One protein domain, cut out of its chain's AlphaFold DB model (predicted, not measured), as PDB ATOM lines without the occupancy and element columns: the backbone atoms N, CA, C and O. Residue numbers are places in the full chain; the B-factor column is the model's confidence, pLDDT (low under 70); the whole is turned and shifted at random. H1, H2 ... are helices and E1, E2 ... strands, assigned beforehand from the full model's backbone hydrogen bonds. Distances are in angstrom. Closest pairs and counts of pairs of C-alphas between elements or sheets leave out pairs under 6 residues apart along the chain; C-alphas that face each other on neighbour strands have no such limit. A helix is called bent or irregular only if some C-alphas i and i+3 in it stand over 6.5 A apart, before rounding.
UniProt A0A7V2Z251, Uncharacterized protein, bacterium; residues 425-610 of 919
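This is residues 425 to 610 of the 919 residues of an uncharacterized protein of bacterium (UniProt A0A7V2Z251). Two lobes sit end to end: a sandwich, with the sheet E5 E6 E9 E13 E11 face to face with the sheet E7 E8 E10 E12 and their strands nearly aligned, and a smaller lobe where H2 covers part of the sheet E1 E2 E4 E3 and H3 packs beside H2. The small lobe meets the sandwich at its edge strand E5. The printed part has 186 residues, with three named helices and thirteen strands in the order E1 H1 H2 E2 H3 E3 to E13; the class is mixed, helices and strands. The five-stranded sheet is antiparallel, the two four-stranded ones mixed. The whole is compact, with a radius of gyration of the C-alphas of 17.0 A, yet elongated, 57 by 31 by 29 A.

Find C-alpha 431 at (147.126, 165.634, 161.741), where E1 begins, residues 431 to 433. Read on through H1, 437 to 442, H2, 452 to 460, 12.3 A long, E2, 466 to 469, H3, 472 to 483, E3, 487 to 492, and E4, 500 to 504. Then come E5, 515 to 519, E6, 522 to 527, E7, 529 to 534, E8, 538 to 543, and E9, 548 to 554, 20.6 A long. E10, 560 to 567, runs 21.8 A from C-alpha 560 at (147.352, 172.711, 179.148). After E11, 574 to 578, come E12, 592 to 599, 20.7 A long, and E13, 604 to 609, ending at (153.142, 189.910, 163.869).

In the small sheet, E1 and E2 are parallel, N 431 to O 466 2.8 A; with H1 and H2 between they make a strand-helix-strand unit. E2, H3, E3 is a split one, E4 between its strands, with a right-handed crossover. H2 is on this sheet at a height of 9.0 A, and touches H3 at Thr 456 and Met 479, closest C-alphas 5.9 A apart. H1 and H3 only graze the sheet. Every O i to N i+4 pair is within hydrogen-bond range in H1 and H2, but 5 of 8 in irregular H3, where C-alphas 478 and 481 are 9.4 A apart. Thr 431 of E1 and Leu 518 of E5 have their closest C-alphas 5.3 A apart. In the sandwich, look for N 525 and O 551, 2.9 A, between antiparallel E6 and E9, and N 541 and O 565, 2.7 A, between parallel E8 and E10.

The C-alphas farthest apart, those of Gly 496 and Ala 587, are 57.8 A apart. The printed part has no cut. The one long link, E11 to E12, holds residues 584 to 590, which are under 70 in pLDDT; the mean of the printed part is 90.3.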
ATOM      1  N   GLY A 425     158.790 167.562 153.567       90.69
ATOM      2  CA  GLY A 425     159.656 167.374 154.732       90.69
ATOM      3  C   GLY A 425     158.962 166.693 155.920       90.69
ATOM      4  O   GLY A 425     157.742 166.599 156.020       90.69
ATOM      5  N   ARG A 426     159.765 166.180 156.860       88.94
ATOM      6  CA  ARG A 426     159.279 165.437 158.041       88.94
ATOM      7  C   ARG A 426     158.514 166.265 159.080       88.94
ATOM      8  O   ARG A 426     157.847 165.687 159.931       88.94
ATOM      9  N   ARG A 427     158.652 167.594 159.074       88.25
ATOM     10  CA  ARG A 427     157.970 168.501 160.021       88.25
ATOM     11  C   ARG A 427     156.673 169.091 159.473       88.25
ATOM     12  O   ARG A 427     156.101 169.973 160.108       88.25
ATOM     13  N   PHE A 428     156.215 168.616 158.317       92.31
ATOM     14  CA  PHE A 428     154.936 169.025 157.761       92.31
ATOM     15  C   PHE A 428     153.811 168.865 158.804       92.31
ATOM     16  O   PHE A 428     153.752 167.822 159.470       92.31
ATOM     17  N   PRO A 429     152.948 169.883 158.996       92.00
ATOM     18  CA  PRO A 429     151.909 169.885 160.020       92.00
ATOM     19  C   PRO A 429     150.739 168.974 159.618       92.00
ATOM     20  O   PRO A 429     149.648 169.410 159.279       92.00
ATOM     21  N   LEU A 430     150.997 167.672 159.686       94.88
ATOM     22  CA  LEU A 430     150.040 166.604 159.421       94.88
ATOM     23  C   LEU A 430     149.273 166.239 160.695       94.88
ATOM     24  O   LEU A 430     149.908 166.016 161.723       94.88
ATOM     25  N   THR A 431     147.950 166.168 160.645       95.88
ATOM     26  CA  THR A 431     147.126 165.634 161.741       95.88
ATOM     27  C   THR A 431     147.083 164.110 161.636       95.88
ATOM     28  O   THR A 431     146.981 163.585 160.532       95.88
ATOM     29  N   PHE A 432     147.170 163.391 162.754       95.00
ATOM     30  CA  PHE A 432     147.116 161.924 162.775       95.00
ATOM     31  C   PHE A 432     145.823 161.474 163.447       95.00
ATOM     32  O   PHE A 432     145.617 161.798 164.616       95.00
ATOM     33  N   ALA A 433     144.969 160.752 162.727       93.50
ATOM     34  CA  ALA A 433     143.721 160.213 163.253       93.50
ATOM     35  C   ALA A 433     143.667 158.709 162.980       93.50
ATOM     36  O   ALA A 433     143.579 158.303 161.824       93.50
ATOM     37  N   ASN A 434     143.752 157.902 164.043       87.81
ATOM     38  CA  ASN A 434     143.795 156.439 163.962       87.81
ATOM     39  C   ASN A 434     144.843 155.948 162.943       87.81
ATOM     40  O   ASN A 434     144.495 155.407 161.896       87.81
ATOM     41  N   THR A 435     146.126 156.231 163.194       90.12
ATOM     42  CA  THR A 435     147.199 155.893 162.248       90.12
ATOM     43  C   THR A 435     148.141 154.832 162.798       90.12
ATOM     44  O   THR A 435     148.374 154.755 164.006       90.12
ATOM     45  N   PRO A 436     148.824 154.062 161.933       91.25
ATOM     46  CA  PRO A 436     149.897 153.211 162.398       91.25
ATOM     47  C   PRO A 436     150.993 154.051 163.051       91.25
ATOM     48  O   PRO A 436     151.574 154.932 162.413       91.25
ATOM     49  N   ALA A 437     151.401 153.685 164.267       91.06
ATOM     50  CA  ALA A 437     152.567 154.269 164.946       91.06
ATOM     51  C   ALA A 437     153.830 154.319 164.052       91.06
ATOM     52  O   ALA A 437     154.672 155.210 164.174       91.06
ATOM     53  N   ALA A 438     153.950 153.380 163.106       93.81
ATOM     54  CA  ALA A 438     155.023 153.353 162.120       93.81
ATOM     55  C   ALA A 438     155.078 154.615 161.234       93.81
ATOM     56  O   ALA A 438     156.177 155.055 160.896       93.81
ATOM     57  N   LEU A 439     153.937 155.226 160.888       94.75
ATOM     58  CA  LEU A 439     153.900 156.441 160.069       94.75
ATOM     59  C   LEU A 439     154.591 157.590 160.803       94.75
ATOM     60  O   LEU A 439     155.531 158.187 160.275       94.75
ATOM     61  N   GLN A 440     154.191 157.840 162.051       93.62
ATOM     62  CA  GLN A 440     154.823 158.846 162.899       93.62
ATOM     63  C   GLN A 440     156.311 158.541 163.137       93.62
ATOM     64  O   GLN A 440     157.142 159.444 163.029       93.62
ATOM     65  N   PHE A 441     156.683 157.272 163.347       94.38
ATOM     66  CA  PHE A 441     158.085 156.863 163.477       94.38
ATOM     67  C   PHE A 441     158.928 157.205 162.235       94.38
ATOM     68  O   PHE A 441     159.988 157.822 162.364       94.38
ATOM     69  N   TYR A 442     158.467 156.869 161.024       94.56
ATOM     70  CA  TYR A 442     159.218 157.135 159.787       94.56
ATOM     71  C   TYR A 442     159.197 158.608 159.360       94.56
ATOM     72  O   TYR A 442     160.179 159.090 158.780       94.56
ATOM     73  N   LEU A 443     158.131 159.335 159.705       92.44
ATOM     74  CA  LEU A 443     158.084 160.797 159.671       92.44
ATOM     75  C   LEU A 443     158.898 161.423 160.809       92.44
ATOM     76  O   LEU A 443     159.060 162.632 160.854       92.44
ATOM     77  N   LYS A 444     159.435 160.637 161.746       90.12
ATOM     78  CA  LYS A 444     160.161 161.134 162.921       90.12
ATOM     79  C   LYS A 444     159.355 162.215 163.678       90.12
ATOM     80  O   LYS A 444     159.958 163.169 164.183       90.12
ATOM     81  N   SER A 445     158.031 162.070 163.723       87.69
ATOM     82  CA  SER A 445     157.049 162.934 164.394       87.69
ATOM     83  C   SER A 445     156.548 162.248 165.663       87.69
ATOM     84  O   SER A 445     156.404 161.036 165.672       87.69
ATOM     85  N   MET A 446     156.263 163.002 166.723       89.81
ATOM     86  CA  MET A 446     155.628 162.464 167.931       89.81
ATOM     87  C   MET A 446     154.593 163.450 168.451       89.81
ATOM     88  O   MET A 446     154.881 164.275 169.323       89.81
ATOM     89  N   ARG A 447     153.402 163.375 167.864       88.62
ATOM     90  CA  ARG A 447     152.246 164.181 168.250       88.62
ATOM     91  C   ARG A 447     151.102 163.258 168.665       88.62
ATOM     92  O   ARG A 447     150.961 162.199 168.052       88.62
ATOM     93  N   PRO A 448     150.326 163.635 169.695       89.12
ATOM     94  CA  PRO A 448     149.152 162.866 170.065       89.12
ATOM     95  C   PRO A 448     148.182 162.788 168.886       89.12
ATOM     96  O   PRO A 448     147.986 163.777 168.172       89.12
ATOM     97  N   GLU A 449     147.615 161.607 168.687       92.25
ATOM     98  CA  GLU A 449     146.547 161.390 167.722       92.25
ATOM     99  C   GLU A 449     145.264 162.111 168.142       92.25
ATOM    100  O   GLU A 449     145.096 162.509 169.297       92.25
ATOM    101  N   VAL A 450     144.373 162.294 167.173       92.88
ATOM    102  CA  VAL A 450     143.051 162.886 167.372       92.88
ATOM    103  C   VAL A 450     141.956 161.880 167.051       92.88
ATOM    104  O   VAL A 450     142.167 160.915 166.313       92.88
ATOM    105  N   SER A 451     140.766 162.124 167.589       91.56
ATOM    106  CA  SER A 451     139.575 161.351 167.243       91.56
ATOM    107  C   SER A 451     139.152 161.581 165.787       91.56
ATOM    108  O   SER A 451     139.416 162.637 165.201       91.56
ATOM    109  N   LEU A 452     138.411 160.625 165.215       91.69
ATOM    110  CA  LEU A 452     137.803 160.800 163.893       91.69
ATOM    111  C   LEU A 452     136.861 162.016 163.860       91.69
ATOM    112  O   LEU A 452     136.868 162.757 162.885       91.69
ATOM    113  N   ALA A 453     136.128 162.303 164.940       90.94
ATOM    114  CA  ALA A 453     135.261 163.484 165.027       90.94
ATOM    115  C   ALA A 453     136.039 164.812 164.926       90.94
ATOM    116  O   ALA A 453     135.621 165.751 164.244       90.94
ATOM    117  N   GLN A 454     137.207 164.896 165.567       93.12
ATOM    118  CA  GLN A 454     138.091 166.057 165.441       93.12
ATOM    119  C   GLN A 454     138.656 166.180 164.015       93.12
ATOM    120  O   GLN A 454     138.692 167.278 163.455       93.12
ATOM    121  N   ALA A 455     139.043 165.056 163.403       94.75
ATOM    122  CA  ALA A 455     139.519 165.006 162.022       94.75
ATOM    123  C   ALA A 455     138.461 165.458 161.000       94.75
ATOM    124  O   ALA A 455     138.772 166.238 160.098       94.75
ATOM    125  N   THR A 456     137.205 165.029 161.144       94.50
ATOM    126  CA  THR A 456     136.123 165.467 160.248       94.50
ATOM    127  C   THR A 456     135.830 166.956 160.414       94.50
ATOM    128  O   THR A 456     135.640 167.663 159.426       94.50
ATOM    129  N   THR A 457     135.859 167.462 161.650       93.69
ATOM    130  CA  THR A 457     135.624 168.882 161.950       93.69
ATOM    131  C   THR A 457     136.652 169.784 161.267       93.69
ATOM    132  O   THR A 457     136.281 170.786 160.653       93.69
ATOM    133  N   ILE A 458     137.942 169.434 161.328       94.75
ATOM    134  CA  ILE A 458     138.987 170.254 160.705       94.75
ATOM    135  C   ILE A 458     138.950 170.190 159.170       94.75
ATOM    136  O   ILE A 458     139.202 171.205 158.529       94.75
ATOM    137  N   LEU A 459     138.590 169.046 158.578       96.62
ATOM    138  CA  LEU A 459     138.504 168.891 157.120       96.62
ATOM    139  C   LEU A 459     137.268 169.560 156.505       96.62
ATOM    140  O   LEU A 459     137.318 169.973 155.351       96.62
ATOM    141  N   LYS A 460     136.180 169.714 157.268       95.06
ATOM    142  CA  LYS A 460     134.985 170.472 156.850       95.06
ATOM    143  C   LYS A 460     135.183 171.991 156.928       95.06
ATOM    144  O   LYS A 460     134.390 172.742 156.364       95.06
ATOM    145  N   ALA A 461     136.208 172.460 157.640       92.69
ATOM    146  CA  ALA A 461     136.518 173.881 157.723       92.69
ATOM    147  C   ALA A 461     137.090 174.402 156.386       92.69
ATOM    148  O   ALA A 461     137.720 173.646 155.654       92.69
ATOM    149  N   PRO A 462     136.948 175.704 156.073       94.19
ATOM    150  CA  PRO A 462     137.473 176.278 154.828       94.19
ATOM    151  C   PRO A 462     139.002 176.441 154.820       94.19
ATOM    152  O   PRO A 462     139.599 176.665 153.773       94.19
ATOM    153  N   VAL A 463     139.649 176.373 155.988       96.62
ATOM    154  CA  VAL A 463     141.106 176.513 156.098       96.62
ATOM    155  C   VAL A 463     141.760 175.180 155.727       96.62
ATOM    156  O   VAL A 463     141.378 174.165 156.316       96.62
ATOM    157  N   PRO A 464     142.762 175.161 154.830       97.25
ATOM    158  CA  PRO A 464     143.456 173.937 154.458       97.25
ATOM    159  C   PRO A 464     143.985 173.140 155.655       97.25
ATOM    160  O   PRO A 464     144.655 173.686 156.541       97.25
ATOM    161  N   ALA A 465     143.714 171.841 155.656       97.50
ATOM    162  CA  ALA A 465     144.179 170.894 156.656       97.50
ATOM    163  C   ALA A 465     144.518 169.549 156.015       97.50
ATOM    164  O   ALA A 465     143.963 169.168 154.986       97.50
ATOM    165  N   PHE A 466     145.434 168.816 156.644       97.81
ATOM    166  CA  PHE A 466     145.912 167.525 156.159       97.81
ATOM    167  C   PHE A 466     145.796 166.506 157.280       97.81
ATOM    168  O   PHE A 466     146.327 166.731 158.374       97.81
ATOM    169  N   VAL A 467     145.121 165.392 157.014       97.56
ATOM    170  CA  VAL A 467     144.864 164.348 158.007       97.56
ATOM    171  C   VAL A 467     145.278 162.993 157.451       97.56
ATOM    172  O   VAL A 467     144.836 162.594 156.380       97.56
ATOM    173  N   ALA A 468     146.137 162.292 158.184       96.88
ATOM    174  CA  ALA A 468     146.483 160.903 157.935       96.88
ATOM    175  C   ALA A 468     145.472 159.979 158.610       96.88
ATOM    176  O   ALA A 468     145.194 160.165 159.797       96.88
ATOM    177  N   ILE A 469     144.969 159.002 157.857       94.62
ATOM    178  CA  ILE A 469     143.889 158.094 158.255       94.62
ATOM    179  C   ILE A 469     144.220 156.678 157.771       94.62
ATOM    180  O   ILE A 469     144.642 156.518 156.624       94.62
ATOM    181  N   GLU A 470     144.074 155.674 158.642       89.06
ATOM    182  CA  GLU A 470     144.166 154.244 158.283       89.06
ATOM    183  C   GLU A 470     142.819 153.698 157.787       89.06
ATOM    184  O   GLU A 470     142.741 153.131 156.704       89.06
ATOM    185  N   ASP A 471     141.747 153.909 158.555       79.81
ATOM    186  CA  ASP A 471     140.425 153.349 158.257       79.81
ATOM    187  C   ASP A 471     139.575 154.309 157.414       79.81
ATOM    188  O   ASP A 471     139.003 155.282 157.916       79.81
ATOM    189  N   VAL A 472     139.559 154.077 156.102       86.12
ATOM    190  CA  VAL A 472     138.871 154.944 155.136       86.12
ATOM    191  C   VAL A 472     137.360 154.753 155.187       86.12
ATOM    192  O   VAL A 472     136.644 155.729 154.978       86.12
ATOM    193  N   GLU A 473     136.871 153.546 155.478       87.00
ATOM    194  CA  GLU A 473     135.434 153.250 155.513       87.00
ATOM    195  C   GLU A 473     134.762 153.980 156.680       87.00
ATOM    196  O   GLU A 473     133.832 154.765 156.469       87.00
ATOM    197  N   ASP A 474     135.295 153.812 157.895       86.06
ATOM    198  CA  ASP A 474     134.797 154.500 159.091       86.06
ATOM    199  C   ASP A 474     134.905 156.023 158.944       86.06
ATOM    200  O   ASP A 474     134.018 156.784 159.348       86.06
ATOM    201  N   PHE A 475     135.993 156.492 158.331       91.00
ATOM    202  CA  PHE A 475     136.182 157.910 158.066       91.00
ATOM    203  C   PHE A 475     135.192 158.456 157.028       91.00
ATOM    204  O   PHE A 475     134.636 159.539 157.235       91.00
ATOM    205  N   ALA A 476     134.933 157.724 155.943       91.12
ATOM    206  CA  ALA A 476     133.950 158.102 154.932       91.12
ATOM    207  C   ALA A 476     132.545 158.176 155.541       91.12
ATOM    208  O   ALA A 476     131.840 159.171 155.347       91.12
ATOM    209  N   ALA A 477     132.176 157.193 156.371       90.81
ATOM    210  CA  ALA A 477     130.923 157.200 157.117       90.81
ATOM    211  C   ALA A 477     130.811 158.422 158.050       90.81
ATOM    212  O   ALA A 477     129.779 159.093 158.073       90.81
ATOM    213  N   ALA A 478     131.884 158.768 158.772       90.88
ATOM    214  CA  ALA A 478     131.914 159.934 159.658       90.88
ATOM    215  C   ALA A 478     131.866 161.283 158.903       90.88
ATOM    216  O   ALA A 478     131.351 162.282 159.421       90.88
ATOM    217  N   MET A 479     132.411 161.347 157.686       93.25
ATOM    218  CA  MET A 479     132.358 162.544 156.841       93.25
ATOM    219  C   MET A 479     130.978 162.754 156.208       93.25
ATOM    220  O   MET A 479     130.536 163.907 156.113       93.25
ATOM    221  N   GLY A 480     130.294 161.673 155.817       92.75
ATOM    222  CA  GLY A 480     129.050 161.717 155.050       92.75
ATOM    223  C   GLY A 480     129.270 162.321 153.659       92.75
ATOM    224  O   GLY A 480     130.327 162.147 153.061       92.75
ATOM    225  N   ALA A 481     128.311 163.108 153.163       90.69
ATOM    226  CA  ALA A 481     128.376 163.724 151.827       90.69
ATOM    227  C   ALA A 481     129.592 164.652 151.600       90.69
ATOM    228  O   ALA A 481     129.965 164.924 150.465       90.69
ATOM    229  N   ALA A 482     130.230 165.141 152.670       91.75
ATOM    230  CA  ALA A 482     131.434 165.966 152.568       91.75
ATOM    231  C   ALA A 482     132.702 165.156 152.234       91.75
ATOM    232  O   ALA A 482     133.764 165.745 152.064       91.75
ATOM    233  N   PHE A 483     132.629 163.823 152.182       93.56
ATOM    234  CA  PHE A 483     133.763 162.979 151.810       93.56
ATOM    235  C   PHE A 483     134.172 163.176 150.341       93.56
ATOM    236  O   PHE A 483     135.363 163.266 150.049       93.56
ATOM    237  N   ASP A 484     133.195 163.334 149.443       92.75
ATOM    238  CA  ASP A 484     133.418 163.422 147.991       92.75
ATOM    239  C   ASP A 484     134.121 164.717 147.552       92.75
ATOM    240  O   ASP A 484     134.663 164.793 146.449       92.75
ATOM    241  N   SER A 485     134.138 165.745 148.407       93.06
ATOM    242  CA  SER A 485     134.860 166.997 148.155       93.06
ATOM    243  C   SER A 485     136.315 166.971 148.631       93.06
ATOM    244  O   SER A 485     137.048 167.932 148.393       93.06
ATOM    245  N   LEU A 486     136.749 165.902 149.307       96.38
ATOM    246  CA  LEU A 486     138.119 165.772 149.789       96.38
ATOM    247  C   LEU A 486     139.062 165.239 148.710       96.38
ATOM    248  O   LEU A 486     138.707 164.460 147.828       96.38
ATOM    249  N   HIS A 487     140.330 165.601 148.852       96.81
ATOM    250  CA  HIS A 487     141.416 165.147 148.005       96.81
ATOM    251  C   HIS A 487     142.319 164.171 148.758       96.81
ATOM    252  O   HIS A 487     142.790 164.453 149.863       96.81
ATOM    253  N   ILE A 488     142.630 163.039 148.124       96.50
ATOM    254  CA  ILE A 488     143.703 162.150 148.572       96.50
ATOM    255  C   ILE A 488     145.017 162.672 147.991       96.50
ATOM    256  O   ILE A 488     145.315 162.474 146.814       96.50
ATOM    257  N   VAL A 489     145.826 163.327 148.820       96.88
ATOM    258  CA  VAL A 489     147.073 163.976 148.371       96.88
ATOM    259  C   VAL A 489     148.304 163.069 148.500       96.88
ATOM    260  O   VAL A 489     149.358 163.328 147.908       96.88
ATOM    261  N   ALA A 490     148.190 161.985 149.268       96.56
ATOM    262  CA  ALA A 490     149.166 160.902 149.350       96.56
ATOM    263  C   ALA A 490     148.488 159.636 149.880       96.56
ATOM    264  O   ALA A 490     147.584 159.732 150.706       96.56
ATOM    265  N   ARG A 491     148.920 158.450 149.445       95.25
ATOM    266  CA  ARG A 491     148.344 157.189 149.924       95.25
ATOM    267  C   ARG A 491     149.274 156.004 149.768       95.25
ATOM    268  O   ARG A 491     150.189 156.022 148.944       95.25
ATOM    269  N   TRP A 492     148.980 154.950 150.514       93.44
ATOM    270  CA  TRP A 492     149.490 153.621 150.244       93.44
ATOM    271  C   TRP A 492     148.397 152.555 150.477       93.44
ATOM    272  O   TRP A 492     147.692 152.656 151.479       93.44
ATOM    273  N   PRO A 493     148.274 151.530 149.609       92.94
ATOM    274  CA  PRO A 493     148.975 151.377 148.330       92.94
ATOM    275  C   PRO A 493     148.625 152.479 147.315       92.94
ATOM    276  O   PRO A 493     147.643 153.203 147.451       92.94
ATOM    277  N   ALA A 494     149.475 152.645 146.298       88.56
ATOM    278  CA  ALA A 494     149.305 153.690 145.281       88.56
ATOM    279  C   ALA A 494     148.092 153.453 144.359       88.56
ATOM    280  O   ALA A 494     147.608 154.392 143.726       88.56
ATOM    281  N   THR A 495     147.603 152.214 144.290       88.25
ATOM    282  CA  THR A 495     146.484 151.746 143.460       88.25
ATOM    283  C   THR A 495     145.556 150.867 144.292       88.25
ATOM    284  O   THR A 495     146.042 150.135 145.153       88.25
ATOM    285  N   GLY A 496     144.258 150.882 143.987       89.06
ATOM    286  CA  GLY A 496     143.238 150.183 144.775       89.06
ATOM    287  C   GLY A 496     142.795 150.984 145.997       89.06
ATOM    288  O   GLY A 496     142.943 152.210 146.029       89.06
ATOM    289  N   GLU A 497     142.238 150.280 146.975       87.81
ATOM    290  CA  GLU A 497     141.790 150.847 148.244       87.81
ATOM    291  C   GLU A 497     142.998 151.139 149.155       87.81
ATOM    292  O   GLU A 497     143.886 150.285 149.283       87.81
ATOM    293  N   PRO A 498     143.124 152.359 149.708       91.12
ATOM    294  CA  PRO A 498     144.278 152.706 150.521       91.12
ATOM    295  C   PRO A 498     144.175 152.144 151.942       91.12
ATOM    296  O   PRO A 498     143.194 152.383 152.630       91.12
ATOM    297  N   ASP A 499     145.246 151.492 152.398       88.44
ATOM    298  CA  ASP A 499     145.444 151.088 153.797       88.44
ATOM    299  C   ASP A 499     145.752 152.309 154.681       88.44
ATOM    300  O   ASP A 499     145.447 152.313 155.863       88.44
ATOM    301  N   VAL A 500     146.447 153.318 154.142       92.75
ATOM    302  CA  VAL A 500     146.675 154.609 154.807       92.75
ATOM    303  C   VAL A 500     146.638 155.712 153.758       92.75
ATOM    304  O   VAL A 500     147.350 155.641 152.749       92.75
ATOM    305  N   ALA A 501     145.867 156.765 154.009       95.44
ATOM    306  CA  ALA A 501     145.749 157.916 153.122       95.44
ATOM    307  C   ALA A 501     145.890 159.243 153.875       95.44
ATOM    308  O   ALA A 501     145.563 159.362 155.054       95.44
ATOM    309  N   ILE A 502     146.401 160.248 153.167       97.50
ATOM    310  CA  ILE A 502     146.407 161.643 153.593       97.50
ATOM    311  C   ILE A 502     145.262 162.341 152.865       97.50
ATOM    312  O   ILE A 502     145.351 162.575 151.656       97.50
ATOM    313  N   PHE A 503     144.212 162.669 153.607       97.44
ATOM    314  CA  PHE A 503     143.077 163.444 153.123       97.44
ATOM    315  C   PHE A 503     143.288 164.931 153.386       97.44
ATOM    316  O   PHE A 503     143.875 165.327 154.399       97.44
ATOM    317  N   SER A 504     142.796 165.757 152.470       98.12
ATOM    318  CA  SER A 504     142.817 167.206 152.597       98.12
ATOM    319  C   SER A 504     141.634 167.847 151.882       98.12
ATOM    320  O   SER A 504     141.174 167.351 150.860       98.12
ATOM    321  N   ASN A 505     141.176 168.983 152.396       96.81
ATOM    322  CA  ASN A 505     140.314 169.933 151.684       96.81
ATOM    323  C   ASN A 505     141.106 170.821 150.694       96.81
ATOM    324  O   ASN A 505     140.546 171.742 150.109       96.81
ATOM    325  N   HIS A 506     142.405 170.557 150.511       96.06
ATOM    326  CA  HIS A 506     143.285 171.199 149.535       96.06
ATOM    327  C   HIS A 506     143.837 170.157 148.542       96.06
ATOM    328  O   HIS A 506     144.289 169.094 148.969       96.06
ATOM    329  N   PRO A 507     143.844 170.417 147.221       95.19
ATOM    330  CA  PRO A 507     144.191 169.412 146.206       95.19
ATOM    331  C   PRO A 507     145.662 168.980 146.156       95.19
ATOM    332  O   PRO A 507     145.978 167.985 145.501       95.19
ATOM    333  N   ARG A 508     146.585 169.704 146.801       93.44
ATOM    334  CA  ARG A 508     148.032 169.434 146.723       93.44
ATOM    335  C   ARG A 508     148.635 169.228 148.108       93.44
ATOM    336  O   ARG A 508     148.292 169.926 149.052       93.44
ATOM    337  N   LEU A 509     149.591 168.305 148.235       94.44
ATOM    338  CA  LEU A 509     150.389 168.175 149.458       94.44
ATOM    339  C   LEU A 509     151.458 169.278 149.493       94.44
ATOM    340  O   LEU A 509     152.555 169.092 148.969       94.44
ATOM    341  N   GLU A 510     151.128 170.418 150.097       91.25
ATOM    342  CA  GLU A 510     152.005 171.588 150.204       91.25
ATOM    343  C   GLU A 510     151.722 172.407 151.469       91.25
ATOM    344  O   GLU A 510     150.692 172.241 152.122       91.25
ATOM    345  N   TYR A 511     152.652 173.290 151.838       91.44
ATOM    346  CA  TYR A 511     152.390 174.295 152.868       91.44
ATOM    347  C   TYR A 511     151.475 175.380 152.289       91.44
ATOM    348  O   TYR A 511     151.775 175.939 151.235       91.44
ATOM    349  N   THR A 512     150.383 175.691 152.984       91.56
ATOM    350  CA  THR A 512     149.417 176.719 152.577       91.56
ATOM    351  C   THR A 512     149.410 177.885 153.564       91.56
ATOM    352  O   THR A 512     149.866 177.769 154.702       91.56
ATOM    353  N   HIS A 513     148.888 179.024 153.119       89.00
ATOM    354  CA  HIS A 513     148.767 180.244 153.913       89.00
ATOM    355  C   HIS A 513     147.375 180.841 153.656       89.00
ATOM    356  O   HIS A 513     147.179 181.422 152.587       89.00
ATOM    357  N   PRO A 514     146.389 180.613 154.551       94.62
ATOM    358  CA  PRO A 514     146.503 179.962 155.865       94.62
ATOM    359  C   PRO A 514     146.509 178.419 155.832       94.62
ATOM    360  O   PRO A 514     146.214 177.794 154.811       94.62
ATOM    361  N   MET A 515     146.811 177.793 156.976       95.50
ATOM    362  CA  MET A 515     146.672 176.348 157.210       95.50
ATOM    363  C   MET A 515     146.343 176.003 158.669       95.50
ATOM    364  O   MET A 515     146.614 176.786 159.583       95.50
ATOM    365  N   ARG A 516     145.791 174.809 158.913       96.12
ATOM    366  CA  ARG A 516     145.451 174.327 160.260       96.12
ATOM    367  C   ARG A 516     145.917 172.890 160.506       96.12
ATOM    368  O   ARG A 516     145.934 172.062 159.600       96.12
ATOM    369  N   VAL A 517     146.274 172.587 161.755       95.62
ATOM    370  CA  VAL A 517     146.660 171.244 162.216       95.62
ATOM    371  C   VAL A 517     146.154 170.984 163.629       95.62
ATOM    372  O   VAL A 517     146.096 171.908 164.442       95.62
ATOM    373  N   LEU A 518     145.827 169.727 163.934       94.69
ATOM    374  CA  LEU A 518     145.538 169.287 165.296       94.69
ATOM    375  C   LEU A 518     146.700 168.467 165.877       94.69
ATOM    376  O   LEU A 518     147.424 167.770 165.161       94.69
ATOM    377  N   SER A 519     146.884 168.555 167.192       91.94
ATOM    378  CA  SER A 519     147.883 167.786 167.940       91.94
ATOM    379  C   SER A 519     147.312 167.393 169.301       91.94
ATOM    380  O   SER A 519     147.471 168.128 170.283       91.94
ATOM    381  N   GLY A 520     146.651 166.235 169.358       90.62
ATOM    382  CA  GLY A 520     145.717 165.905 170.434       90.62
ATOM    383  C   GLY A 520     144.641 166.982 170.538       90.62
ATOM    384  O   GLY A 520     144.068 167.397 169.536       90.62
ATOM    385  N   ASP A 521     144.467 167.513 171.740       91.38
ATOM    386  CA  ASP A 521     143.460 168.536 172.042       91.38
ATOM    387  C   ASP A 521     143.821 169.957 171.578       91.38
ATOM    388  O   ASP A 521     143.068 170.897 171.810       91.38
ATOM    389  N   LEU A 522     144.993 170.158 170.966       94.50
ATOM    390  CA  LEU A 522     145.405 171.480 170.496       94.50
ATOM    391  C   LEU A 522     145.021 171.685 169.035       94.50
ATOM    392  O   LEU A 522     145.461 170.927 168.168       94.50
ATOM    393  N   SER A 523     144.291 172.766 168.765       95.44
ATOM    394  CA  SER A 523     144.011 173.270 167.421       95.44
ATOM    395  C   SER A 523     144.941 174.433 167.102       95.44
ATOM    396  O   SER A 523     145.014 175.411 167.848       95.44
ATOM    397  N   ILE A 524     145.701 174.316 166.013       96.25
ATOM    398  CA  ILE A 524     146.747 175.271 165.647       96.25
ATOM    399  C   ILE A 524     146.447 175.822 164.255       96.25
ATOM    400  O   ILE A 524     146.523 175.095 163.264       96.25
ATOM    401  N   TYR A 525     146.133 177.112 164.181       97.19
ATOM    402  CA  TYR A 525     145.987 177.874 162.942       97.19
ATOM    403  C   TYR A 525     147.261 178.669 162.675       97.19
ATOM    404  O   TYR A 525     147.764 179.350 163.570       97.19
ATOM    405  N   MET A 526     147.763 178.598 161.449       96.69
ATOM    406  CA  MET A 526     148.986 179.264 161.019       96.69
ATOM    407  C   MET A 526     148.736 180.007 159.712       96.69
ATOM    408  O   MET A 526     148.336 179.405 158.719       96.69
ATOM    409  N   ASP A 527     149.031 181.299 159.700       95.81
ATOM    410  CA  ASP A 527     149.079 182.118 158.496       95.81
ATOM    411  C   ASP A 527     150.372 182.934 158.490       95.81
ATOM    412  O   ASP A 527     150.719 183.564 159.484       95.81
ATOM    413  N   GLY A 528     151.153 182.850 157.412       92.38
ATOM    414  CA  GLY A 528     152.511 183.411 157.375       92.38
ATOM    415  C   GLY A 528     153.498 182.816 158.398       92.38
ATOM    416  O   GLY A 528     154.563 183.388 158.645       92.38
ATOM    417  N   VAL A 529     153.166 181.669 158.997       92.81
ATOM    418  CA  VAL A 529     153.964 180.966 160.011       92.81
ATOM    419  C   VAL A 529     154.065 179.490 159.651       92.81
ATOM    420  O   VAL A 529     153.139 178.919 159.081       92.81
ATOM    421  N   HIS A 530     155.163 178.846 160.038       91.06
ATOM    422  CA  HIS A 530     155.282 177.393 159.990       91.06
ATOM    423  C   HIS A 530     155.667 176.793 161.348       91.06
ATOM    424  O   HIS A 530     156.312 177.433 162.183       91.06
ATOM    425  N   LEU A 531     155.312 175.522 161.540       90.31
ATOM    426  CA  LEU A 531     155.654 174.724 162.716       90.31
ATOM    427  C   LEU A 531     157.094 174.169 162.609       90.31
ATOM    428  O   LEU A 531     157.335 173.169 161.938       90.31
ATOM    429  N   ASP A 532     158.057 174.808 163.281       85.69
ATOM    430  CA  ASP A 532     159.486 174.423 163.312       85.69
ATOM    431  C   ASP A 532     159.771 173.311 164.339       85.69
ATOM    432  O   ASP A 532     160.573 172.405 164.106       85.69
ATOM    433  N   ARG A 533     159.133 173.352 165.514       85.44
ATOM    434  CA  ARG A 533     159.332 172.353 166.579       85.44
ATOM    435  C   ARG A 533     157.982 171.800 167.027       85.44
ATOM    436  O   ARG A 533     157.363 172.388 167.912       85.44
ATOM    437  N   PRO A 534     157.526 170.686 166.429       75.81
ATOM    438  CA  PRO A 534     156.296 170.018 166.831       75.81
ATOM    439  C   PRO A 534     156.552 169.197 168.103       75.81
ATOM    440  O   PRO A 534     156.973 168.044 168.022       75.81
ATOM    441  N   GLY A 535     156.363 169.806 169.273       80.25
ATOM    442  CA  GLY A 535     156.371 169.115 170.563       80.25
ATOM    443  C   GLY A 535     154.984 169.092 171.204       80.25
ATOM    444  O   GLY A 535     154.097 169.834 170.800       80.25
ATOM    445  N   ARG A 536     154.790 168.253 172.224       84.00
ATOM    446  CA  ARG A 536     153.495 168.118 172.917       84.00
ATOM    447  C   ARG A 536     153.071 169.390 173.652       84.00
ATOM    448  O   ARG A 536     151.947 169.845 173.486       84.00
ATOM    449  N   ASP A 537     153.978 169.933 174.462       84.75
ATOM    450  CA  ASP A 537     153.741 171.112 175.314       84.75
ATOM    451  C   ASP A 537     154.730 172.250 175.011       84.75
ATOM    452  O   ASP A 537     154.645 173.347 175.559       84.75
ATOM    453  N   ARG A 538     155.700 171.979 174.130       89.62
ATOM    454  CA  ARG A 538     156.708 172.929 173.659       89.62
ATOM    455  C   ARG A 538     156.595 173.036 172.151       89.62
ATOM    456  O   ARG A 538     157.062 172.143 171.445       89.62
ATOM    457  N   LEU A 539     155.984 174.111 171.672       91.44
ATOM    458  CA  LEU A 539     155.764 174.332 170.247       91.44
ATOM    459  C   LEU A 539     156.667 175.466 169.763       91.44
ATOM    460  O   LEU A 539     156.712 176.556 170.334       91.44
ATOM    461  N   GLY A 540     157.434 175.194 168.716       92.12
ATOM    462  CA  GLY A 540     158.248 176.194 168.040       92.12
ATOM    463  C   GLY A 540     157.653 176.522 166.691       92.12
ATOM    464  O   GLY A 540     157.419 175.625 165.887       92.12
ATOM    465  N   PHE A 541     157.474 177.803 166.444       93.75
ATOM    466  CA  PHE A 541     156.993 178.369 165.205       93.75
ATOM    467  C   PHE A 541     158.058 179.291 164.630       93.75
ATOM    468  O   PHE A 541     158.876 179.844 165.369       93.75
ATOM    469  N   ARG A 542     158.054 179.468 163.316       93.06
ATOM    470  CA  ARG A 542     158.879 180.473 162.652       93.06
ATOM    471  C   ARG A 542     158.056 181.178 161.586       93.06
ATOM    472  O   ARG A 542     157.426 180.514 160.760       93.06
ATOM    473  N   ALA A 543     158.097 182.504 161.591       92.25
ATOM    474  CA  ALA A 543     157.491 183.299 160.535       92.25
ATOM    475  C   ALA A 543     158.182 183.022 159.192       92.25
ATOM    476  O   ALA A 543     159.413 182.951 159.104       92.25
ATOM    477  N   ASN A 544     157.374 182.834 158.155       90.62
ATOM    478  CA  ASN A 544     157.800 182.631 156.770       90.62
ATOM    479  C   ASN A 544     157.095 183.615 155.816       90.62
ATOM    480  O   ASN A 544     156.926 183.357 154.620       90.62
ATOM    481  N   SER A 545     156.677 184.746 156.378       90.06
ATOM    482  CA  SER A 545     156.035 185.890 155.744       90.06
ATOM    483  C   SER A 545     156.387 187.138 156.567       90.06
ATOM    484  O   SER A 545     156.621 186.986 157.768       90.06
ATOM    485  N   PRO A 546     156.439 188.349 155.982       89.50
ATOM    486  CA  PRO A 546     156.737 189.573 156.737       89.50
ATOM    487  C   PRO A 546     155.694 189.874 157.816       89.50
ATOM    488  O   PRO A 546     156.004 190.459 158.848       89.50
ATOM    489  N   ARG A 547     154.458 189.424 157.581       91.88
ATOM    490  CA  ARG A 547     153.339 189.492 158.515       91.88
ATOM    491  C   ARG A 547     152.569 188.182 158.545       91.88
ATOM    492  O   ARG A 547     152.597 187.425 157.566       91.88
ATOM    493  N   GLY A 548     151.851 187.947 159.632       94.38
ATOM    494  CA  GLY A 548     151.014 186.766 159.760       94.38
ATOM    495  C   GLY A 548     150.326 186.653 161.108       94.38
ATOM    496  O   GLY A 548     150.357 187.561 161.940       94.38
ATOM    497  N   GLU A 549     149.710 185.497 161.309       95.56
ATOM    498  CA  GLU A 549     148.918 185.200 162.486       95.56
ATOM    499  C   GLU A 549     149.092 183.744 162.930       95.56
ATOM    500  O   GLU A 549     149.119 182.807 162.128       95.56
ATOM    501  N   LEU A 550     149.181 183.547 164.242       96.56
ATOM    502  CA  LEU A 550     149.224 182.248 164.896       96.56
ATOM    503  C   LEU A 550     148.096 182.179 165.924       96.56
ATOM    504  O   LEU A 550     148.052 182.991 166.848       96.56
ATOM    505  N   ARG A 551     147.222 181.173 165.806       96.50
ATOM    506  CA  ARG A 551     146.232 180.856 166.846       96.50
ATOM    507  C   ARG A 551     146.479 179.464 167.397       96.50
ATOM    508  O   ARG A 551     146.627 178.519 166.626       96.50
ATOM    509  N   VAL A 552     146.477 179.334 168.719       96.44
ATOM    510  CA  VAL A 552     146.557 178.045 169.416       96.44
ATOM    511  C   VAL A 552     145.381 177.950 170.377       96.44
ATOM    512  O   VAL A 552     145.299 178.740 171.310       96.44
ATOM    513  N   ALA A 553     144.478 177.003 170.151       95.81
ATOM    514  CA  ALA A 553     143.306 176.760 170.986       95.81
ATOM    515  C   ALA A 553     143.408 175.409 171.702       95.81
ATOM    516  O   ALA A 553     143.958 174.454 171.149       95.81
ATOM    517  N   ASN A 554     142.895 175.346 172.931       95.44
ATOM    518  CA  ASN A 554     142.735 174.103 173.678       95.44
ATOM    519  C   ASN A 554     141.284 173.636 173.550       95.44
ATOM    520  O   ASN A 554     140.401 174.157 174.222       95.44
ATOM    521  N   GLU A 555     141.063 172.654 172.686       93.19
ATOM    522  CA  GLU A 555     139.757 172.040 172.425       93.19
ATOM    523  C   GLU A 555     139.449 170.896 173.413       93.19
ATOM    524  O   GLU A 555     138.430 170.223 173.290       93.19
ATOM    525  N   GLY A 556     140.348 170.630 174.366       90.12
ATOM    526  CA  GLY A 556     140.208 169.565 175.355       90.12
ATOM    527  C   GLY A 556     139.564 170.031 176.653       90.12
ATOM    528  O   GLY A 556     139.396 171.220 176.910       90.12
ATOM    529  N   GLU A 557     139.267 169.072 177.526       90.75
ATOM    530  CA  GLU A 557     138.586 169.310 178.808       90.75
ATOM    531  C   GLU A 557     139.527 169.735 179.942       90.75
ATOM    532  O   GLU A 557     139.079 170.123 181.021       90.75
ATOM    533  N   ARG A 558     140.847 169.627 179.741       89.31
ATOM    534  CA  ARG A 558     141.849 169.865 180.792       89.31
ATOM    535  C   ARG A 558     142.754 171.050 180.462       89.31
ATOM    536  O   ARG A 558     143.142 171.207 179.302       89.31
ATOM    537  N   PRO A 559     143.169 171.843 181.466       90.94
ATOM    538  CA  PRO A 559     144.137 172.914 181.259       90.94
ATOM    539  C   PRO A 559     145.468 172.375 180.723       90.94
ATOM    540  O   PRO A 559     145.971 171.341 181.175       90.94
ATOM    541  N   ARG A 560     146.074 173.093 179.773       90.00
ATOM    542  CA  ARG A 560     147.352 172.711 179.148       90.00
ATOM    543  C   ARG A 560     148.417 173.756 179.433       90.00
ATOM    544  O   ARG A 560     148.285 174.910 179.045       90.00
ATOM    545  N   ARG A 561     149.516 173.360 180.075       91.38
ATOM    546  CA  ARG A 561     150.686 174.237 180.220       91.38
ATOM    547  C   ARG A 561     151.492 174.218 178.927       91.38
ATOM    548  O   ARG A 561     152.019 173.171 178.568       91.38
ATOM    549  N   LEU A 562     151.622 175.367 178.271       92.25
ATOM    550  CA  LEU A 562     152.302 175.498 176.983       92.25
ATOM    551  C   LEU A 562     153.497 176.455 177.063       92.25
ATOM    552  O   LEU A 562     153.487 177.445 177.798       92.25
ATOM    553  N   ASP A 563     154.526 176.143 176.278       91.94
ATOM    554  CA  ASP A 563     155.706 176.969 176.025       91.94
ATOM    555  C   ASP A 563     155.845 177.143 174.506       91.94
ATOM    556  O   ASP A 563     156.311 176.241 173.803       91.94
ATOM    557  N   LEU A 564     155.377 178.285 174.002       92.62
ATOM    558  CA  LEU A 564     155.417 178.628 172.586       92.62
ATOM    559  C   LEU A 564     156.609 179.539 172.302       92.62
ATOM    560  O   LEU A 564     156.916 180.450 173.073       92.62
ATOM    561  N   SER A 565     157.256 179.329 171.161       92.06
ATOM    562  CA  SER A 565     158.235 180.273 170.613       92.06
ATOM    563  C   SER A 565     157.870 180.621 169.182       92.06
ATOM    564  O   SER A 565     157.557 179.718 168.415       92.06
ATOM    565  N   LEU A 566     157.927 181.904 168.836       92.31
ATOM    566  CA  LEU A 566     157.813 182.406 167.471       92.31
ATOM    567  C   LEU A 566     159.162 183.020 167.085       92.31
ATOM    568  O   LEU A 566     159.555 184.058 167.610       92.31
ATOM    569  N   ASP A 567     159.900 182.320 166.229       91.75
ATOM    570  CA  ASP A 567     161.193 182.737 165.685       91.75
ATOM    571  C   ASP A 567     160.992 183.553 164.385       91.75
ATOM    572  O   ASP A 567     159.973 183.411 163.709       91.75
ATOM    573  N   ASN A 568     162.011 184.319 163.983       92.12
ATOM    574  CA  ASN A 568     162.047 185.117 162.745       92.12
ATOM    575  C   ASN A 568     161.038 186.274 162.700       92.12
ATOM    576  O   ASN A 568     160.424 186.525 161.673       92.12
ATOM    577  N   VAL A 569     160.851 186.949 163.828       89.38
ATOM    578  CA  VAL A 569     159.976 188.120 163.955       89.38
ATOM    579  C   VAL A 569     160.709 189.214 164.710       89.38
ATOM    580  O   VAL A 569     161.532 188.900 165.574       89.38
ATOM    581  N   HIS A 570     160.380 190.475 164.436       84.69
ATOM    582  CA  HIS A 570     160.753 191.572 165.321       84.69
ATOM    583  C   HIS A 570     159.871 191.507 166.573       84.69
ATOM    584  O   HIS A 570     158.651 191.599 166.453       84.69
ATOM    585  N   PRO A 571     160.436 191.343 167.782       72.75
ATOM    586  CA  PRO A 571     159.644 191.188 169.002       72.75
ATOM    587  C   PRO A 571     158.703 192.362 169.287       72.75
ATOM    588  O   PRO A 571     157.618 192.144 169.813       72.75
ATOM    589  N   GLY A 572     159.109 193.586 168.926       77.81
ATOM    590  CA  GLY A 572     158.282 194.790 169.061       77.81
ATOM    591  C   GLY A 572     157.092 194.841 168.101       77.81
ATOM    592  O   GLY A 572     156.144 195.570 168.357       77.81
ATOM    593  N   ASP A 573     157.114 194.029 167.043       85.44
ATOM    594  CA  ASP A 573     156.033 193.940 166.066       85.44
ATOM    595  C   ASP A 573     155.102 192.750 166.358       85.44
ATOM    596  O   ASP A 573     154.285 192.410 165.509       85.44
ATOM    597  N   VAL A 574     155.233 192.077 167.515       89.56
ATOM    598  CA  VAL A 574     154.360 190.963 167.923       89.56
ATOM    599  C   VAL A 574     153.314 191.443 168.922       89.56
ATOM    600  O   VAL A 574     153.644 191.842 170.039       89.56
ATOM    601  N   THR A 575     152.044 191.280 168.569       90.62
ATOM    602  CA  THR A 575     150.903 191.647 169.413       90.62
ATOM    603  C   THR A 575     150.129 190.398 169.821       90.62
ATOM    604  O   THR A 575     149.740 189.593 168.972       90.62
ATOM    605  N   ALA A 576     149.874 190.231 171.124       90.44
ATOM    606  CA  ALA A 576     148.924 189.235 171.616       90.44
ATOM    607  C   ALA A 576     147.526 189.849 171.703       90.44
ATOM    608  O   ALA A 576     147.302 190.762 172.494       90.44
ATOM    609  N   LEU A 577     146.595 189.332 170.903       90.94
ATOM    610  CA  LEU A 577     145.185 189.738 170.946       90.94
ATOM    611  C   LEU A 577     144.402 188.961 172.013       90.94
ATOM    612  O   LEU A 577     143.436 189.465 172.575       90.94
ATOM    613  N   GLU A 578     144.821 187.726 172.292       89.81
ATOM    614  CA  GLU A 578     144.235 186.854 173.309       89.81
ATOM    615  C   GLU A 578     145.348 185.970 173.897       89.81
ATOM    616  O   GLU A 578     146.181 185.454 173.149       89.81
ATOM    617  N   GLY A 579     145.380 185.780 175.220       85.56
ATOM    618  CA  GLY A 579     146.394 184.968 175.907       85.56
ATOM    619  C   GLY A 579     147.405 185.765 176.743       85.56
ATOM    620  O   GLY A 579     147.243 186.969 176.934       85.56
ATOM    621  N   PRO A 580     148.435 185.099 177.306       83.06
ATOM    622  CA  PRO A 580     149.444 185.764 178.117       83.06
ATOM    623  C   PRO A 580     150.268 186.727 177.260       83.06
ATOM    624  O   PRO A 580     150.581 186.421 176.112       83.06
ATOM    625  N   ALA A 581     150.663 187.865 177.834       80.31
ATOM    626  CA  ALA A 581     151.505 188.826 177.132       80.31
ATOM    627  C   ALA A 581     152.797 188.147 176.629       80.31
ATOM    628  O   ALA A 581     153.406 187.362 177.375       80.31
ATOM    629  N   PRO A 582     153.229 188.417 175.385       77.75
ATOM    630  CA  PRO A 582     154.461 187.853 174.878       77.75
ATOM    631  C   PRO A 582     155.637 188.358 175.713       77.75
ATOM    632  O   PRO A 582     155.740 189.542 176.031       77.75
ATOM    633  N   GLN A 583     156.530 187.453 176.101       74.31
ATOM    634  CA  GLN A 583     157.740 187.840 176.811       74.31
ATOM    635  C   GLN A 583     158.707 188.447 175.798       74.31
ATOM    636  O   GLN A 583     159.096 187.774 174.836       74.31
ATOM    637  N   ALA A 584     159.108 189.697 176.044       63.53
ATOM    638  CA  ALA A 584     160.217 190.315 175.331       63.53
ATOM    639  C   ALA A 584     161.455 189.400 175.424       63.53
ATOM    640  O   ALA A 584     161.651 188.738 176.456       63.53
ATOM    641  N   PRO A 585     162.288 189.317 174.373       62.25
ATOM    642  CA  PRO A 585     163.522 188.548 174.445       62.25
ATOM    643  C   PRO A 585     164.354 189.027 175.639       62.25
ATOM    644  O   PRO A 585     164.637 190.214 175.793       62.25
ATOM    645  N   GLN A 586     164.714 188.098 176.526       54.06
ATOM    646  CA  GLN A 586     165.545 188.417 177.684       54.06
ATOM    647  C   GLN A 586     166.962 188.769 177.209       54.06
ATOM    648  O   GLN A 586     167.622 187.925 176.612       54.06
ATOM    649  N   ALA A 587     167.379 190.012 177.478       43.31
ATOM    650  CA  ALA A 587     168.727 190.586 177.382       43.31
ATOM    651  C   ALA A 587     169.740 189.829 176.494       43.31
ATOM    652  O   ALA A 587     170.582 189.094 177.008       43.31
ATOM    653  N   GLN A 588     169.641 190.054 175.177       48.16
ATOM    654  CA  GLN A 588     170.669 190.021 174.114       48.16
ATOM    655  C   GLN A 588     169.913 189.860 172.778       48.16
ATOM    656  O   GLN A 588     169.156 188.902 172.667       48.16
ATOM    657  N   HIS A 589     170.089 190.795 171.831       55.97
ATOM    658  CA  HIS A 589     169.689 190.772 170.403       55.97
ATOM    659  C   HIS A 589     169.029 189.456 169.934       55.97
ATOM    660  O   HIS A 589     169.655 188.385 170.005       55.97
ATOM    661  N   GLY A 590     167.763 189.513 169.502       63.12
ATOM    662  CA  GLY A 590     167.016 188.315 169.126       63.12
ATOM    663  C   GLY A 590     165.707 188.525 168.359       63.12
ATOM    664  O   GLY A 590     164.703 188.956 168.925       63.12
ATOM    665  N   SER A 591     165.648 188.001 167.130       77.50
ATOM    666  CA  SER A 591     164.429 187.828 166.314       77.50
ATOM    667  C   SER A 591     163.507 186.690 166.830       77.50
ATOM    668  O   SER A 591     163.255 185.695 166.127       77.50
ATOM    669  N   ARG A 592     163.096 186.736 168.107       86.19
ATOM    670  CA  ARG A 592     162.299 185.691 168.780       86.19
ATOM    671  C   ARG A 592     161.351 186.271 169.826       86.19
ATOM    672  O   ARG A 592     161.767 186.999 170.718       86.19
ATOM    673  N   CYS A 593     160.123 185.770 169.814       88.38
ATOM    674  CA  CYS A 593     159.123 185.963 170.854       88.38
ATOM    675  C   CYS A 593     158.830 184.637 171.586       88.38
ATOM    676  O   CYS A 593     158.870 183.561 170.977       88.38
ATOM    677  N   ARG A 594     158.555 184.682 172.898       88.75
ATOM    678  CA  ARG A 594     158.194 183.499 173.697       88.75
ATOM    679  C   ARG A 594     156.940 183.745 174.528       88.75
ATOM    680  O   ARG A 594     156.810 184.783 175.162       88.75
ATOM    681  N   MET A 595     156.067 182.747 174.608       88.25
ATOM    682  CA  MET A 595     154.902 182.754 175.493       88.25
ATOM    683  C   MET A 595     154.899 181.504 176.356       88.25
ATOM    684  O   MET A 595     155.115 180.395 175.869       88.25
ATOM    685  N   ARG A 596     154.630 181.676 177.647       91.50
ATOM    686  CA  ARG A 596     154.529 180.578 178.606       91.50
ATOM    687  C   ARG A 596     153.334 180.812 179.502       91.50
ATOM    688  O   ARG A 596     153.223 181.872 180.107       91.50
ATOM    689  N   GLY A 597     152.477 179.812 179.619       91.19
ATOM    690  CA  GLY A 597     151.263 179.936 180.412       91.19
ATOM    691  C   GLY A 597     150.458 178.651 180.452       91.19
ATOM    692  O   GLY A 597     150.862 177.628 179.893       91.19
ATOM    693  N   VAL A 598     149.325 178.717 181.139       93.75
ATOM    694  CA  VAL A 598     148.296 177.680 181.106       93.75
ATOM    695  C   VAL A 598     147.208 178.148 180.144       93.75
ATOM    696  O   VAL A 598     146.729 179.274 180.251       93.75
ATOM    697  N   LEU A 599     146.885 177.309 179.167       94.25
ATOM    698  CA  LEU A 599     145.782 177.497 178.242       94.25
ATOM    699  C   LEU A 599     144.594 176.679 178.752       94.25
ATOM    700  O   LEU A 599     144.613 175.445 178.712       94.25
ATOM    701  N   GLU A 600     143.599 177.380 179.285       95.50
ATOM    702  CA  GLU A 600     142.388 176.774 179.840       95.50
ATOM    703  C   GLU A 600     141.526 176.107 178.748       95.50
ATOM    704  O   GLU A 600     141.606 176.508 177.582       95.50
ATOM    705  N   PRO A 601     140.705 175.101 179.101       95.88
ATOM    706  CA  PRO A 601     139.733 174.486 178.194       95.88
ATOM    707  C   PRO A 601     138.870 175.516 177.454       95.88
ATOM    708  O   PRO A 601     138.368 176.467 178.057       95.88
ATOM    709  N   GLY A 602     138.708 175.349 176.139       93.31
ATOM    710  CA  GLY A 602     137.912 176.230 175.278       93.31
ATOM    711  C   GLY A 602     138.487 177.638 175.069       93.31
ATOM    712  O   GLY A 602     137.851 178.470 174.422       93.31
ATOM    713  N   LYS A 603     139.672 177.944 175.615       95.81
ATOM    714  CA  LYS A 603     140.372 179.216 175.383       95.81
ATOM    715  C   LYS A 603     141.379 179.089 174.247       95.81
ATOM    716  O   LYS A 603     141.808 177.994 173.875       95.81
ATOM    717  N   ARG A 604     141.802 180.240 173.723       95.81
ATOM    718  CA  ARG A 604     142.815 180.332 172.670       95.81
ATOM    719  C   ARG A 604     143.808 181.450 172.936       95.81
ATOM    720  O   ARG A 604     143.507 182.426 173.613       95.81
ATOM    721  N   TRP A 605     144.999 181.298 172.384       95.12
ATOM    722  CA  TRP A 605     145.981 182.365 172.264       95.12
ATOM    723  C   TRP A 605     146.052 182.811 170.811       95.12
ATOM    724  O   TRP A 605     146.080 181.964 169.916       95.12
ATOM    725  N   ILE A 606     146.079 184.122 170.585       95.69
ATOM    726  CA  ILE A 606     146.157 184.734 169.258       95.69
ATOM    727  C   ILE A 606     147.339 185.694 169.237       95.69
ATOM    728  O   ILE A 606     147.377 186.658 170.002       95.69
ATOM    729  N   LEU A 607     148.275 185.427 168.333       93.94
ATOM    730  CA  LEU A 607     149.425 186.269 168.051       93.94
ATOM    731  C   LEU A 607     149.359 186.778 166.620       93.94
ATOM    732  O   LEU A 607     149.272 185.978 165.691       93.94
ATOM    733  N   GLN A 608     149.503 188.083 166.451       94.38
ATOM    734  CA  GLN A 608     149.776 188.706 165.162       94.38
ATOM    735  C   GLN A 608     151.182 189.287 165.171       94.38
ATOM    736  O   GLN A 608     151.693 189.674 166.225       94.38
ATOM    737  N   PHE A 609     151.825 189.308 164.009       92.38
ATOM    738  CA  PHE A 609     153.142 189.910 163.869       92.38
ATOM    739  C   PHE A 609     153.322 190.600 162.523       92.38
ATOM    740  O   PHE A 609     152.662 190.249 161.541       92.38
ATOM    741  N   GLY A 610     154.286 191.518 162.492       89.50
ATOM    742  CA  GLY A 610     154.670 192.270 161.305       89.50
ATOM    743  C   GLY A 610     153.908 193.583 161.182       89.50
ATOM    744  O   GLY A 610     152.782 193.721 161.659       89.50
TER     745      GLY A 610